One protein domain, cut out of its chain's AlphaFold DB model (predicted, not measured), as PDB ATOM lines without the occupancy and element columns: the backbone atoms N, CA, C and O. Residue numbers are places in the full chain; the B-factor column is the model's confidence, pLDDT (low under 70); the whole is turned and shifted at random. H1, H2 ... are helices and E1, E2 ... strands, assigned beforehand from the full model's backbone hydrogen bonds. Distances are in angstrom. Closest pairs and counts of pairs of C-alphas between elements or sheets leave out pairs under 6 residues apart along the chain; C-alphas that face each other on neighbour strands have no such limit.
ATOM      1  N   SER A 160      41.205  82.276 -80.850       64.75
ATOM      2  CA  SER A 160      40.495  81.687 -79.706       64.75
ATOM      3  C   SER A 160      40.063  80.228 -79.939       64.75
ATOM      4  O   SER A 160      40.144  79.410 -79.017       64.75
ATOM      5  N   MET A 161      39.656  79.863 -81.162       69.50
ATOM      6  CA  MET A 161      39.213  78.492 -81.465       69.50
ATOM      7  C   MET A 161      40.371  77.493 -81.508       69.50
ATOM      8  O   MET A 161      40.267  76.423 -80.909       69.50
ATOM      9  N   ARG A 162      41.494  77.853 -82.146       73.69
ATOM     10  CA  ARG A 162      42.697  77.003 -82.168       73.69
ATOM     11  C   ARG A 162      43.198  76.734 -80.754       73.69
ATOM     12  O   ARG A 162      43.512  75.600 -80.412       73.69
ATOM     13  N   GLU A 163      43.223  77.759 -79.913       77.00
ATOM     14  CA  GLU A 163      43.682  77.625 -78.535       77.00
ATOM     15  C   GLU A 163      42.714  76.808 -77.668       77.00
ATOM     16  O   GLU A 163      43.136  76.062 -76.787       77.00
ATOM     17  N   SER A 164      41.414  76.866 -77.971       76.75
ATOM     18  CA  SER A 164      40.407  75.998 -77.354       76.75
ATOM     19  C   SER A 164      40.585  74.532 -77.760       76.75
ATOM     20  O   SER A 164      40.475  73.656 -76.905       76.75
ATOM     21  N   LEU A 165      40.928  74.266 -79.024       78.81
ATOM     22  CA  LEU A 165      41.229  72.922 -79.518       78.81
ATOM     23  C   LEU A 165      42.517  72.367 -78.897       78.81
ATOM     24  O   LEU A 165      42.507  71.260 -78.368       78.81
ATOM     25  N   LEU A 166      43.597  73.155 -78.861       82.25
ATOM     26  CA  LEU A 166      44.844  72.770 -78.190       82.25
ATOM     27  C   LEU A 166      44.620  72.490 -76.700       82.25
ATOM     28  O   LEU A 166      45.145  71.519 -76.160       82.25
ATOM     29  N   ARG A 167      43.790  73.302 -76.036       81.19
ATOM     30  CA  ARG A 167      43.429  73.094 -74.631       81.19
ATOM     31  C   ARG A 167      42.570  71.846 -74.428       81.19
ATOM     32  O   ARG A 167      42.725  71.189 -73.404       81.19
ATOM     33  N   ALA A 168      41.674  71.523 -75.361       80.12
ATOM     34  CA  ALA A 168      40.878  70.298 -75.312       80.12
ATOM     35  C   ALA A 168      41.764  69.055 -75.490       80.12
ATOM     36  O   ALA A 168      41.687  68.138 -74.676       80.12
ATOM     37  N   LEU A 169      42.665  69.076 -76.478       82.25
ATOM     38  CA  LEU A 169      43.633  68.005 -76.726       82.25
ATOM     39  C   LEU A 169      44.615  67.837 -75.558       82.25
ATOM     40  O   LEU A 169      44.912  66.718 -75.166       82.25
ATOM     41  N   GLY A 170      45.066  68.931 -74.937       80.69
ATOM     42  CA  GLY A 170      45.980  68.889 -73.789       80.69
ATOM     43  C   GLY A 170      45.401  68.296 -72.504       80.69
ATOM     44  O   GLY A 170      46.161  68.023 -71.579       80.69
ATOM     45  N   ARG A 171      44.079  68.098 -72.413       81.50
ATOM     46  CA  ARG A 171      43.435  67.469 -71.244       81.50
ATOM     47  C   ARG A 171      43.351  65.947 -71.339       81.50
ATOM     48  O   ARG A 171      43.008  65.314 -70.345       81.50
ATOM     49  N   GLN A 172      43.596  65.371 -72.511       82.75
ATOM     50  CA  GLN A 172      43.435  63.944 -72.766       82.75
ATOM     51  C   GLN A 172      44.796  63.353 -73.127       82.75
ATOM     52  O   GLN A 172      45.479  63.896 -73.979       82.75
ATOM     53  N   ASP A 173      45.206  62.241 -72.514       82.56
ATOM     54  CA  ASP A 173      46.458  61.564 -72.906       82.56
ATOM     55  C   ASP A 173      46.307  60.819 -74.247       82.56
ATOM     56  O   ASP A 173      47.255  60.677 -75.030       82.56
ATOM     57  N   VAL A 174      45.083  60.362 -74.522       86.56
ATOM     58  CA  VAL A 174      44.696  59.586 -75.698       86.56
ATOM     59  C   VAL A 174      43.428  60.193 -76.287       86.56
ATOM     60  O   VAL A 174      42.456  60.397 -75.565       86.56
ATOM     61  N   VAL A 175      43.449  60.462 -77.591       87.56
ATOM     62  CA  VAL A 175      42.324  61.013 -78.360       87.56
ATOM     63  C   VAL A 175      41.959  59.993 -79.431       87.56
ATOM     64  O   VAL A 175      42.841  59.518 -80.151       87.56
ATOM     65  N   THR A 176      40.685  59.618 -79.529       90.62
ATOM     66  CA  THR A 176      40.235  58.698 -80.583       90.62
ATOM     67  C   THR A 176      39.998  59.438 -81.901       90.62
ATOM     68  O   THR A 176      39.810  60.657 -81.925       90.62
ATOM     69  N   VAL A 177      39.995  58.718 -83.028       88.81
ATOM     70  CA  VAL A 177      39.639  59.304 -84.333       88.81
ATOM     71  C   VAL A 177      38.211  59.863 -84.312       88.81
ATOM     72  O   VAL A 177      37.976  60.918 -84.899       88.81
ATOM     73  N   SER A 178      37.277  59.217 -83.605       88.31
ATOM     74  CA  SER A 178      35.920  59.743 -83.399       88.31
ATOM     75  C   SER A 178      35.919  61.080 -82.659       88.31
ATOM     76  O   SER A 178      35.274  62.017 -83.124       88.31
ATOM     77  N   ASP A 179      36.683  61.203 -81.568       90.00
ATOM     78  CA  ASP A 179      36.788  62.464 -80.820       90.00
ATOM     79  C   ASP A 179      37.385  63.575 -81.694       90.00
ATOM     80  O   ASP A 179      36.928  64.718 -81.674       90.00
ATOM     81  N   LEU A 180      38.401  63.240 -82.498       90.56
ATOM     82  CA  LEU A 180      39.028  64.185 -83.416       90.56
ATOM     83  C   LEU A 180      38.054  64.644 -84.511       90.56
ATOM     84  O   LEU A 180      38.014  65.837 -84.812       90.56
ATOM     85  N   ARG A 181      37.247  63.733 -85.072       92.00
ATOM     86  CA  ARG A 181      36.176  64.082 -86.020       92.00
ATOM     87  C   ARG A 181      35.142  64.993 -85.367       92.00
ATOM     88  O   ARG A 181      34.866  66.055 -85.906       92.00
ATOM     89  N   GLU A 182      34.655  64.646 -84.179       91.75
ATOM     90  CA  GLU A 182      33.675  65.458 -83.450       91.75
ATOM     91  C   GLU A 182      34.211  66.870 -83.146       91.75
ATOM     92  O   GLU A 182      33.481  67.862 -83.226       91.75
ATOM     93  N   LEU A 183      35.504  66.989 -82.828       91.25
ATOM     94  CA  LEU A 183      36.163  68.281 -82.647       91.25
ATOM     95  C   LEU A 183      36.254  69.076 -83.956       91.25
ATOM     96  O   LEU A 183      35.999  70.282 -83.942       91.25
ATOM     97  N   LEU A 184      36.594  68.426 -85.071       91.62
ATOM     98  CA  LEU A 184      36.651  69.061 -86.391       91.62
ATOM     99  C   LEU A 184      35.259  69.445 -86.913       91.62
ATOM    100  O   LEU A 184      35.139  70.459 -87.595       91.62
ATOM    101  N   ASP A 185      34.208  68.699 -86.577       92.88
ATOM    102  CA  ASP A 185      32.814  68.978 -86.966       92.88
ATOM    103  C   ASP A 185      32.245  70.228 -86.290       92.88
ATOM    104  O   ASP A 185      31.319  70.860 -86.796       92.88
ATOM    105  N   ARG A 186      32.812  70.622 -85.148       90.25
ATOM    106  CA  ARG A 186      32.440  71.858 -84.446       90.25
ATOM    107  C   ARG A 186      33.100  73.106 -85.028       90.25
ATOM    108  O   ARG A 186      32.720  74.215 -84.648       90.25
ATOM    109  N   LEU A 187      34.098  72.948 -85.897       90.44
ATOM    110  CA  LEU A 187      34.810  74.057 -86.523       90.44
ATOM    111  C   LEU A 187      34.204  74.384 -87.898       90.44
ATOM    112  O   LEU A 187      33.786  73.471 -88.610       90.44
ATOM    113  N   PRO A 188      34.184  75.668 -88.306       92.00
ATOM    114  CA  PRO A 188      33.866  76.040 -89.681       92.00
ATOM    115  C   PRO A 188      34.815  75.344 -90.659       92.00
ATOM    116  O   PRO A 188      36.016  75.270 -90.394       92.00
ATOM    117  N   ASP A 189      34.305  74.877 -91.799       91.56
ATOM    118  CA  ASP A 189      35.112  74.121 -92.765       91.56
ATOM    119  C   ASP A 189      36.312  74.921 -93.297       91.56
ATOM    120  O   ASP A 189      37.346  74.330 -93.588       91.56
ATOM    121  N   ASP A 190      36.208  76.253 -93.364       92.75
ATOM    122  CA  ASP A 190      37.262  77.178 -93.800       92.75
ATOM    123  C   ASP A 190      38.249  77.573 -92.683       92.75
ATOM    124  O   ASP A 190      39.210  78.308 -92.925       92.75
ATOM    125  N   ALA A 191      38.047  77.098 -91.451       90.88
ATOM    126  CA  ALA A 191      38.922  77.419 -90.334       90.88
ATOM    127  C   ALA A 191      40.285  76.734 -90.501       90.88
ATOM    128  O   ALA A 191      40.387  75.510 -90.493       90.88
ATOM    129  N   THR A 192      41.357  77.520 -90.616       91.56
ATOM    130  CA  THR A 192      42.729  76.999 -90.680       91.56
ATOM    131  C   THR A 192      43.122  76.354 -89.351       91.56
ATOM    132  O   THR A 192      43.210  77.035 -88.326       91.56
ATOM    133  N   VAL A 193      43.390  75.047 -89.374       91.12
ATOM    134  CA  VAL A 193      43.802  74.268 -88.195       91.12
ATOM    135  C   VAL A 193      45.313  74.049 -88.197       91.12
ATOM    136  O   VAL A 193      45.951  74.209 -87.157       91.12
ATOM    137  N   LEU A 194      45.890  73.740 -89.363       90.62
ATOM    138  CA  LEU A 194      47.332  73.566 -89.539       90.62
ATOM    139  C   LEU A 194      47.922  74.714 -90.342       90.62
ATOM    140  O   LEU A 194      47.438  75.039 -91.426       90.62
ATOM    141  N   ALA A 195      49.013  75.286 -89.839       89.50
ATOM    142  CA  ALA A 195      49.787  76.266 -90.588       89.50
ATOM    143  C   ALA A 195      50.523  75.607 -91.780       89.50
ATOM    144  O   ALA A 195      50.842  74.417 -91.709       89.50
ATOM    145  N   PRO A 196      50.870  76.374 -92.834       87.25
ATOM    146  CA  PRO A 196      51.634  75.885 -93.992       87.25
ATOM    147  C   PRO A 196      52.886  75.063 -93.631       87.25
ATOM    148  O   PRO A 196      53.129  73.991 -94.172       87.25
ATOM    149  N   GLY A 197      53.669  75.518 -92.645       84.38
ATOM    150  CA  GLY A 197      54.871  74.797 -92.208       84.38
ATOM    151  C   GLY A 197      54.579  73.465 -91.504       84.38
ATOM    152  O   GLY A 197      55.398  72.551 -91.550       84.38
ATOM    153  N   GLN A 198      53.411  73.325 -90.875       88.12
ATOM    154  CA  GLN A 198      53.056  72.139 -90.090       88.12
ATOM    155  C   GLN A 198      52.589  70.984 -90.979       88.12
ATOM    156  O   GLN A 198      52.968  69.840 -90.736       88.12
ATOM    157  N   THR A 199      51.834  71.261 -92.047       87.38
ATOM    158  CA  THR A 199      51.402  70.226 -93.005       87.38
ATOM    159  C   THR A 199      52.607  69.537 -93.653       87.38
ATOM    160  O   THR A 199      52.641  68.308 -93.757       87.38
ATOM    161  N   GLN A 200      53.651  70.304 -93.984       85.62
ATOM    162  CA  GLN A 200      54.908  69.774 -94.514       85.62
ATOM    163  C   GLN A 200      55.657  68.895 -93.497       85.62
ATOM    164  O   GLN A 200      56.099  67.796 -93.843       85.62
ATOM    165  N   VAL A 201      55.769  69.338 -92.239       86.00
ATOM    166  CA  VAL A 201      56.429  68.569 -91.166       86.00
ATOM    167  C   VAL A 201      55.701  67.247 -90.904       86.00
ATOM    168  O   VAL A 201      56.348  66.204 -90.775       86.00
ATOM    169  N   ILE A 202      54.365  67.253 -90.892       85.00
ATOM    170  CA  ILE A 202      53.553  66.037 -90.718       85.00
ATOM    171  C   ILE A 202      53.782  65.070 -91.883       85.00
ATOM    172  O   ILE A 202      54.077  63.894 -91.663       85.00
ATOM    173  N   GLY A 203      53.720  65.567 -93.122       83.12
ATOM    174  CA  GLY A 203      53.915  64.758 -94.328       83.12
ATOM    175  C   GLY A 203      55.307  64.123 -94.444       83.12
ATOM    176  O   GLY A 203      55.471  63.127 -95.153       83.12
ATOM    177  N   GLN A 204      56.308  64.656 -93.737       84.88
ATOM    178  CA  GLN A 204      57.686  64.146 -93.724       84.88
ATOM    179  C   GLN A 204      58.036  63.350 -92.454       84.88
ATOM    180  O   GLN A 204      59.103  62.732 -92.373       84.88
ATOM    181  N   SER A 205      57.147  63.322 -91.461       84.31
ATOM    182  CA  SER A 205      57.411  62.705 -90.163       84.31
ATOM    183  C   SER A 205      57.447  61.175 -90.238       84.31
ATOM    184  O   SER A 205      56.470  60.508 -90.583       84.31
ATOM    185  N   ARG A 206      58.589  60.587 -89.852       83.81
ATOM    186  CA  ARG A 206      58.813  59.126 -89.872       83.81
ATOM    187  C   ARG A 206      57.997  58.356 -88.835       83.81
ATOM    188  O   ARG A 206      57.784  57.161 -89.001       83.81
ATOM    189  N   TRP A 207      57.572  59.026 -87.770       79.88
ATOM    190  CA  TRP A 207      56.811  58.424 -86.675       79.88
ATOM    191  C   TRP A 207      55.310  58.315 -86.974       79.88
ATOM    192  O   TRP A 207      54.604  57.591 -86.273       79.88
ATOM    193  N   VAL A 208      54.828  59.010 -88.010       80.50
ATOM    194  CA  VAL A 208      53.448  58.924 -88.492       80.50
ATOM    195  C   VAL A 208      53.307  57.651 -89.347       80.50
ATOM    196  O   VAL A 208      54.143  57.438 -90.244       80.50
ATOM    197  N   PRO A 209      52.290  56.798 -89.097       82.69
ATOM    198  CA  PRO A 209      52.021  55.618 -89.918       82.69
ATOM    199  C   PRO A 209      51.915  55.968 -91.409       82.69
ATOM    200  O   PRO A 209      51.417  57.040 -91.748       82.69
ATOM    201  N   SER A 210      52.353  55.069 -92.303       85.06
ATOM    202  CA  SER A 210      52.333  55.327 -93.761       85.06
ATOM    203  C   SER A 210      50.978  55.820 -94.282       85.06
ATOM    204  O   SER A 210      50.979  56.842 -94.964       85.06
ATOM    205  N   PRO A 211      49.836  55.205 -93.894       86.44
ATOM    206  CA  PRO A 211      48.531  55.630 -94.394       86.44
ATOM    207  C   PRO A 211      48.245  57.091 -94.056       86.44
ATOM    208  O   PRO A 211      47.903  57.880 -94.929       86.44
ATOM    209  N   TRP A 212      48.485  57.475 -92.798       85.25
ATOM    210  CA  TRP A 212      48.336  58.853 -92.342       85.25
ATOM    211  C   TRP A 212      49.227  59.770 -93.172       85.25
ATOM    212  O   TRP A 212      48.747  60.732 -93.757       85.25
ATOM    213  N   ARG A 213      50.513  59.444 -93.298       88.38
ATOM    214  CA  ARG A 213      51.471  60.285 -94.020       88.38
ATOM    215  C   ARG A 213      51.033  60.559 -95.463       88.38
ATOM    216  O   ARG A 213      51.121  61.699 -95.904       88.38
ATOM    217  N   GLU A 214      50.521  59.548 -96.158       88.25
ATOM    218  CA  GLU A 214      49.969  59.677 -97.512       88.25
ATOM    219  C   GLU A 214      48.741  60.598 -97.544       88.25
ATOM    220  O   GLU A 214      48.680  61.500 -98.378       88.25
ATOM    221  N   ALA A 215      47.808  60.461 -96.594       89.75
ATOM    222  CA  ALA A 215      46.653  61.354 -96.498       89.75
ATOM    223  C   ALA A 215      47.059  62.810 -96.201       89.75
ATOM    224  O   ALA A 215      46.592  63.727 -96.880       89.75
ATOM    225  N   PHE A 216      47.982  63.037 -95.260       88.88
ATOM    226  CA  PHE A 216      48.470  64.380 -94.918       88.88
ATOM    227  C   PHE A 216      49.294  65.020 -96.045       88.88
ATOM    228  O   PHE A 216      49.282  66.240 -96.180       88.88
ATOM    229  N   GLN A 217      49.960  64.233 -96.897       89.81
ATOM    230  CA  GLN A 217      50.655  64.756 -98.081       89.81
ATOM    231  C   GLN A 217      49.703  65.340 -99.131       89.81
ATOM    232  O   GLN A 217      50.137  66.167 -99.932       89.81
ATOM    233  N   THR A 218      48.423  64.949 -99.121       91.00
ATOM    234  CA  THR A 218      47.407  65.525-100.018       91.00
ATOM    235  C   THR A 218      46.860  66.873 -99.549       91.00
ATOM    236  O   THR A 218      46.126  67.517-100.299       91.00
ATOM    237  N   LEU A 219      47.203  67.309 -98.332       93.12
ATOM    238  CA  LEU A 219      46.754  68.588 -97.791       93.12
ATOM    239  C   LEU A 219      47.487  69.769 -98.453       93.12
ATOM    240  O   LEU A 219      48.656  69.632 -98.827       93.12
ATOM    241  N   PRO A 220      46.851  70.952 -98.545       91.50
ATOM    242  CA  PRO A 220      47.498  72.145 -99.077       91.50
ATOM    243  C   PRO A 220      48.726  72.539 -98.241       91.50
ATOM    244  O   PRO A 220      48.628  72.834 -97.046       91.50
ATOM    245  N   GLN A 221      49.904  72.549 -98.870       90.69
ATOM    246  CA  GLN A 221      51.157  72.893 -98.187       90.69
ATOM    247  C   GLN A 221      51.369  74.405 -98.101       90.69
ATOM    248  O   GLN A 221      51.812  74.897 -97.071       90.69
ATOM    249  N   ASP A 222      50.982  75.157 -99.132       89.88
ATOM    250  CA  ASP A 222      51.274  76.594 -99.208       89.88
ATOM    251  C   ASP A 222      50.327  77.452 -98.357       89.88
ATOM    252  O   ASP A 222      50.723  78.483 -97.816       89.88
ATOM    253  N   THR A 223      49.068  77.028 -98.210       90.00
ATOM    254  CA  THR A 223      48.022  77.777 -97.491       90.00
ATOM    255  C   THR A 223      47.740  77.243 -96.089       90.00
ATOM    256  O   THR A 223      47.031  77.892 -95.320       90.00
ATOM    257  N   GLY A 224      48.309  76.087 -95.737       91.31
ATOM    258  CA  GLY A 224      47.919  75.329 -94.552       91.31
ATOM    259  C   GLY A 224      46.643  74.520 -94.785       91.31
ATOM    260  O   GLY A 224      45.996  74.650 -95.826       91.31
ATOM    261  N   ALA A 225      46.291  73.679 -93.814       93.75
ATOM    262  CA  ALA A 225      45.105  72.831 -93.894       93.75
ATOM    263  C   ALA A 225      43.955  73.412 -93.073       93.75
ATOM    264  O   ALA A 225      44.119  73.793 -91.905       93.75
ATOM    265  N   THR A 226      42.781  73.446 -93.692       95.25
ATOM    266  CA  THR A 226      41.530  73.808 -93.031       95.25
ATOM    267  C   THR A 226      40.926  72.620 -92.276       95.25
ATOM    268  O   THR A 226      41.364  71.475 -92.431       95.25
ATOM    269  N   ALA A 227      39.919  72.880 -91.439       93.62
ATOM    270  CA  ALA A 227      39.160  71.834 -90.761       93.62
ATOM    271  C   ALA A 227      38.499  70.881 -91.772       93.62
ATOM    272  O   ALA A 227      38.549  69.665 -91.579       93.62
ATOM    273  N   GLY A 228      37.969  71.413 -92.881       94.94
ATOM    274  CA  GLY A 228      37.404  70.611 -93.965       94.94
ATOM    275  C   GLY A 228      38.445  69.728 -94.660       94.94
ATOM    276  O   GLY A 228      38.184  68.550 -94.912       94.94
ATOM    277  N   ASP A 229      39.651  70.248 -94.913       95.56
ATOM    278  CA  ASP A 229      40.735  69.461 -95.522       95.56
ATOM    279  C   ASP A 229      41.170  68.302 -94.618       95.56
ATOM    280  O   ASP A 229      41.347  67.173 -95.081       95.56
ATOM    281  N   LEU A 230      41.305  68.568 -93.316       93.25
ATOM    282  CA  LEU A 230      41.648  67.555 -92.321       93.25
ATOM    283  C   LEU A 230      40.572  66.482 -92.188       93.25
ATOM    284  O   LEU A 230      40.908  65.301 -92.129       93.25
ATOM    285  N   ARG A 231      39.293  66.872 -92.176       93.50
ATOM    286  CA  ARG A 231      38.170  65.927 -92.132       93.50
ATOM    287  C   ARG A 231      38.194  65.008 -93.354       93.50
ATOM    288  O   ARG A 231      38.219  63.792 -93.203       93.50
ATOM    289  N   ASN A 232      38.348  65.583 -94.548       93.88
ATOM    290  CA  ASN A 232      38.487  64.823 -95.793       93.88
ATOM    291  C   ASN A 232      39.694  63.871 -95.778       93.88
ATOM    292  O   ASN A 232      39.610  62.755 -96.294       93.88
ATOM    293  N   ALA A 233      40.823  64.290 -95.200       92.75
ATOM    294  CA  ALA A 233      41.993  63.429 -95.056       92.75
ATOM    295  C   ALA A 233      41.732  62.262 -94.089       92.75
ATOM    296  O   ALA A 233      42.097  61.131 -94.407       92.75
ATOM    297  N   LEU A 234      41.065  62.504 -92.955       91.44
ATOM    298  CA  LEU A 234      40.682  61.458 -92.000       91.44
ATOM    299  C   LEU A 234      39.668  60.472 -92.591       91.44
ATOM    300  O   LEU A 234      39.773  59.271 -92.349       91.44
ATOM    301  N   ASP A 235      38.722  60.950 -93.394       91.00
ATOM    302  CA  ASP A 235      37.706  60.101 -94.018       91.00
ATOM    303  C   ASP A 235      38.289  59.187 -95.096       91.00
ATOM    304  O   ASP A 235      37.881  58.034 -95.213       91.00
ATOM    305  N   ARG A 236      39.321  59.637 -95.819       90.81
ATOM    306  CA  ARG A 236      40.065  58.784 -96.764       90.81
ATOM    307  C   ARG A 236      40.869  57.677 -96.093       90.81
ATOM    308  O   ARG A 236      41.169  56.684 -96.748       90.81
ATOM    309  N   LEU A 237      41.253  57.856 -94.830       87.81
ATOM    310  CA  LEU A 237      42.022  56.850 -94.099       87.81
ATOM    311  C   LEU A 237      41.170  55.647 -93.676       87.81
ATOM    312  O   LEU A 237      41.753  54.650 -93.256       87.81
ATOM    313  N   ASP A 238      39.836  55.748 -93.771       88.56
ATOM    314  CA  ASP A 238      38.868  54.707 -93.390       88.56
ATOM    315  C   ASP A 238      39.203  54.048 -92.038       88.56
ATOM    316  O   ASP A 238      39.179  52.830 -91.858       88.56
ATOM    317  N   LEU A 239      39.619  54.875 -91.075       84.88
ATOM    318  CA  LEU A 239      40.052  54.386 -89.771       84.88
ATOM    319  C   LEU A 239      38.843  54.065 -88.900       84.88
ATOM    320  O   LEU A 239      37.881  54.849 -88.872       84.88
ATOM    321  N   PRO A 240      38.915  52.973 -88.120       84.56
ATOM    322  CA  PRO A 240      37.886  52.672 -87.148       84.56
ATOM    323  C   PRO A 240      37.863  53.784 -86.090       84.56
ATOM    324  O   PRO A 240      38.899  54.337 -85.713       84.56
ATOM    325  N   GLY A 241      36.663  54.172 -85.657       81.00
ATOM    326  CA  GLY A 241      36.472  55.350 -84.803       81.00
ATOM    327  C   GLY A 241      37.160  55.257 -83.435       81.00
ATOM    328  O   GLY A 241      37.501  56.280 -82.848       81.00
ATOM    329  N   ASP A 242      37.413  54.041 -82.955       84.44
ATOM    330  CA  ASP A 242      38.116  53.733 -81.708       84.44
ATOM    331  C   ASP A 242      39.649  53.742 -81.844       84.44
ATOM    332  O   ASP A 242      40.357  53.567 -80.848       84.44
ATOM    333  N   ALA A 243      40.187  53.982 -83.046       84.31
ATOM    334  CA  ALA A 243      41.621  54.122 -83.245       84.31
ATOM    335  C   ALA A 243      42.164  55.273 -82.386       84.31
ATOM    336  O   ALA A 243      41.793  56.437 -82.541       84.31
ATOM    337  N   ALA A 244      43.059  54.926 -81.467       84.25
ATOM    338  CA  ALA A 244      43.648  55.844 -80.509       84.25
ATOM    339  C   ALA A 244      44.909  56.515 -81.070       84.25
ATOM    340  O   ALA A 244      45.823  55.849 -81.562       84.25
ATOM    341  N   VAL A 245      44.998  57.835 -80.916       81.25
ATOM    342  CA  VAL A 245      46.191  58.633 -81.211       81.25
ATOM    343  C   VAL A 245      46.635  59.344 -79.933       81.25
ATOM    344  O   VAL A 245      45.825  59.869 -79.172       81.25
ATOM    345  N   SER A 246      47.943  59.352 -79.666       83.62
ATOM    346  CA  SER A 246      48.491  60.077 -78.515       83.62
ATOM    347  C   SER A 246      48.314  61.581 -78.714       83.62
ATOM    348  O   SER A 246      48.843  62.146 -79.676       83.62
ATOM    349  N   ALA A 247      47.620  62.232 -77.779       83.50
ATOM    350  CA  ALA A 247      47.380  63.670 -77.842       83.50
ATOM    351  C   ALA A 247      48.682  64.467 -77.775       83.50
ATOM    352  O   ALA A 247      48.820  65.474 -78.456       83.50
ATOM    353  N   HIS A 248      49.668  63.982 -77.013       79.88
ATOM    354  CA  HIS A 248      50.972  64.629 -76.898       79.88
ATOM    355  C   HIS A 248      51.672  64.737 -78.259       79.88
ATOM    356  O   HIS A 248      52.154  65.800 -78.629       79.88
ATOM    357  N   ARG A 249      51.613  63.670 -79.066       78.62
ATOM    358  CA  ARG A 249      52.162  63.682 -80.429       78.62
ATOM    359  C   ARG A 249      51.374  64.585 -81.377       78.62
ATOM    360  O   ARG A 249      51.965  65.170 -82.275       78.62
ATOM    361  N   LEU A 250      50.056  64.691 -81.201       79.44
ATOM    362  CA  LEU A 250      49.236  65.640 -81.964       79.44
ATOM    363  C   LEU A 250      49.551  67.089 -81.577       79.44
ATOM    364  O   LEU A 250      49.612  67.949 -82.446       79.44
ATOM    365  N   LEU A 251      49.796  67.361 -80.296       78.88
ATOM    366  CA  LEU A 251      50.191  68.684 -79.816       78.88
ATOM    367  C   LEU A 251      51.577  69.079 -80.323       78.88
ATOM    368  O   LEU A 251      51.726  70.208 -80.775       78.88
ATOM    369  N   ASP A 252      52.537  68.152 -80.349       75.56
ATOM    370  CA  ASP A 252      53.860  68.381 -80.952       75.56
ATOM    371  C   ASP A 252      53.776  68.734 -82.448       75.56
ATOM    372  O   ASP A 252      54.654  69.410 -82.976       75.56
ATOM    373  N   LEU A 253      52.726  68.285 -83.143       69.94
ATOM    374  CA  LEU A 253      52.471  68.647 -84.540       69.94
ATOM    375  C   LEU A 253      51.760  69.994 -84.707       69.94
ATOM    376  O   LEU A 253      51.888  70.626 -85.757       69.94
ATOM    377  N   LEU A 254      50.956  70.386 -83.718       71.81
ATOM    378  CA  LEU A 254      50.107  71.576 -83.760       71.81
ATOM    379  C   LEU A 254      50.746  72.807 -83.095       71.81
ATOM    380  O   LEU A 254      50.264  73.922 -83.337       71.81
ATOM    381  N   GLY A 255      51.788  72.624 -82.280       61.72
ATOM    382  CA  GLY A 255      52.659  73.675 -81.731       61.72
ATOM    383  C   GLY A 255      53.678  74.188 -82.738       61.72
ATOM    384  O   GLY A 255      54.093  75.354 -82.574       61.72
TER     385      GLY A 255
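Overview. This is residues 160 to 255 of the 255 residues of an uncharacterized protein of Gemmatimonadetes bacterium (UniProt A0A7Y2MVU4). Six short helices stand round a ring in the order H1, H2, H5, H4, H3, H6, with neighbours in the ring running opposite ways; the ring is nearly closed, weakest between H1 and H2 and most tilted between H3 and H6. The small sheet of E1 and E3 lies at one end of the ring, beside the first residues of H2 and H6, and E2 lies toward the other end, where it pairs with residues 225 to 226. The printed part has 96 residues, with six named helices and three named strands in the order H1, E1, H2, E2, H3, H4, H5, E3, H6, and E1 and E3 are antiparallel. The class is mostly helix, and the whole is compact and rounded, with a radius of gyration of the C-alphas of 12.1 A and spans of 28 by 27 by 22 A.

Along the chain. H1, residues 160 to 169, begins with C-alpha 160 at (40.495, 81.687, -79.706) and is 14.4 A long. E1 is residues 174 to 176, and H2, residues 177 to 185, follows it directly and is 12.1 A long. E2 is residues 192 to 194. H3, residues 196 to 204, is 13.2 A long, and H4 is residues 210 to 217. H5, residues 227 to 236, is 14.4 A long and begins with C-alpha 227 at (39.160, 71.834, -90.761). E3 is residues 244 to 246, and H6, residues 247 to 254, ends with C-alpha 254 at (50.107, 71.576, -83.760).

Arrangement. H1 and H2 are close but not clearly touching; their closest C-alphas, those of Leu 165 and Leu 183, are 7.5 A apart. H2 and H5 touch, closest at the C-alphas of Leu 184 and Ala 227, 5.8 A, at a shallow tilt of 33 degrees, only just short of steep. H5 and H4 form a helical hairpin and touch at the C-alphas of Ala 215 and Ala 233, 5.3 A, again at 33 degrees, only just short of steep. H3 and H4 form another helical hairpin, with the C-alphas of Gly 203 and Gln 217 closest at 5.0 A. H3 and H6 touch at a steep tilt of 54 degrees, closest at the C-alphas of Gln 198 and Leu 253, 6.6 A. H6 touches H1 at a shallow tilt of 31 degrees, with the C-alphas of Leu 169 and Ala 247 closest at 5.8 A. H1 and H4 are apart, as are H2 and H3, and H5 and H6. E1 and E3 are antiparallel neighbours at 141 degrees, with N 175 and O 245 at 2.9 A and N 245 and O 175 at 2.8 A, within hydrogen-bond range. E2 pairs with no named strand; its closest C-alpha to H5 is that of Val 193, 5.8 A from that of Ala 227. Each O i to N i+4 pair is within hydrogen-bond range in H1, H2, H4, H5 and H6; in H3 4 of 5 are.

Size, cuts and confidence. The two C-alphas farthest apart, those of Ser 160 and Ser 210, are 32.1 A apart. The printed part has no cut and no long link, and it ends at Gly 255, the chain's last residue. The mean pLDDT of the printed part is 86.0; residues 160 to 161, 253 and 255 are under 70.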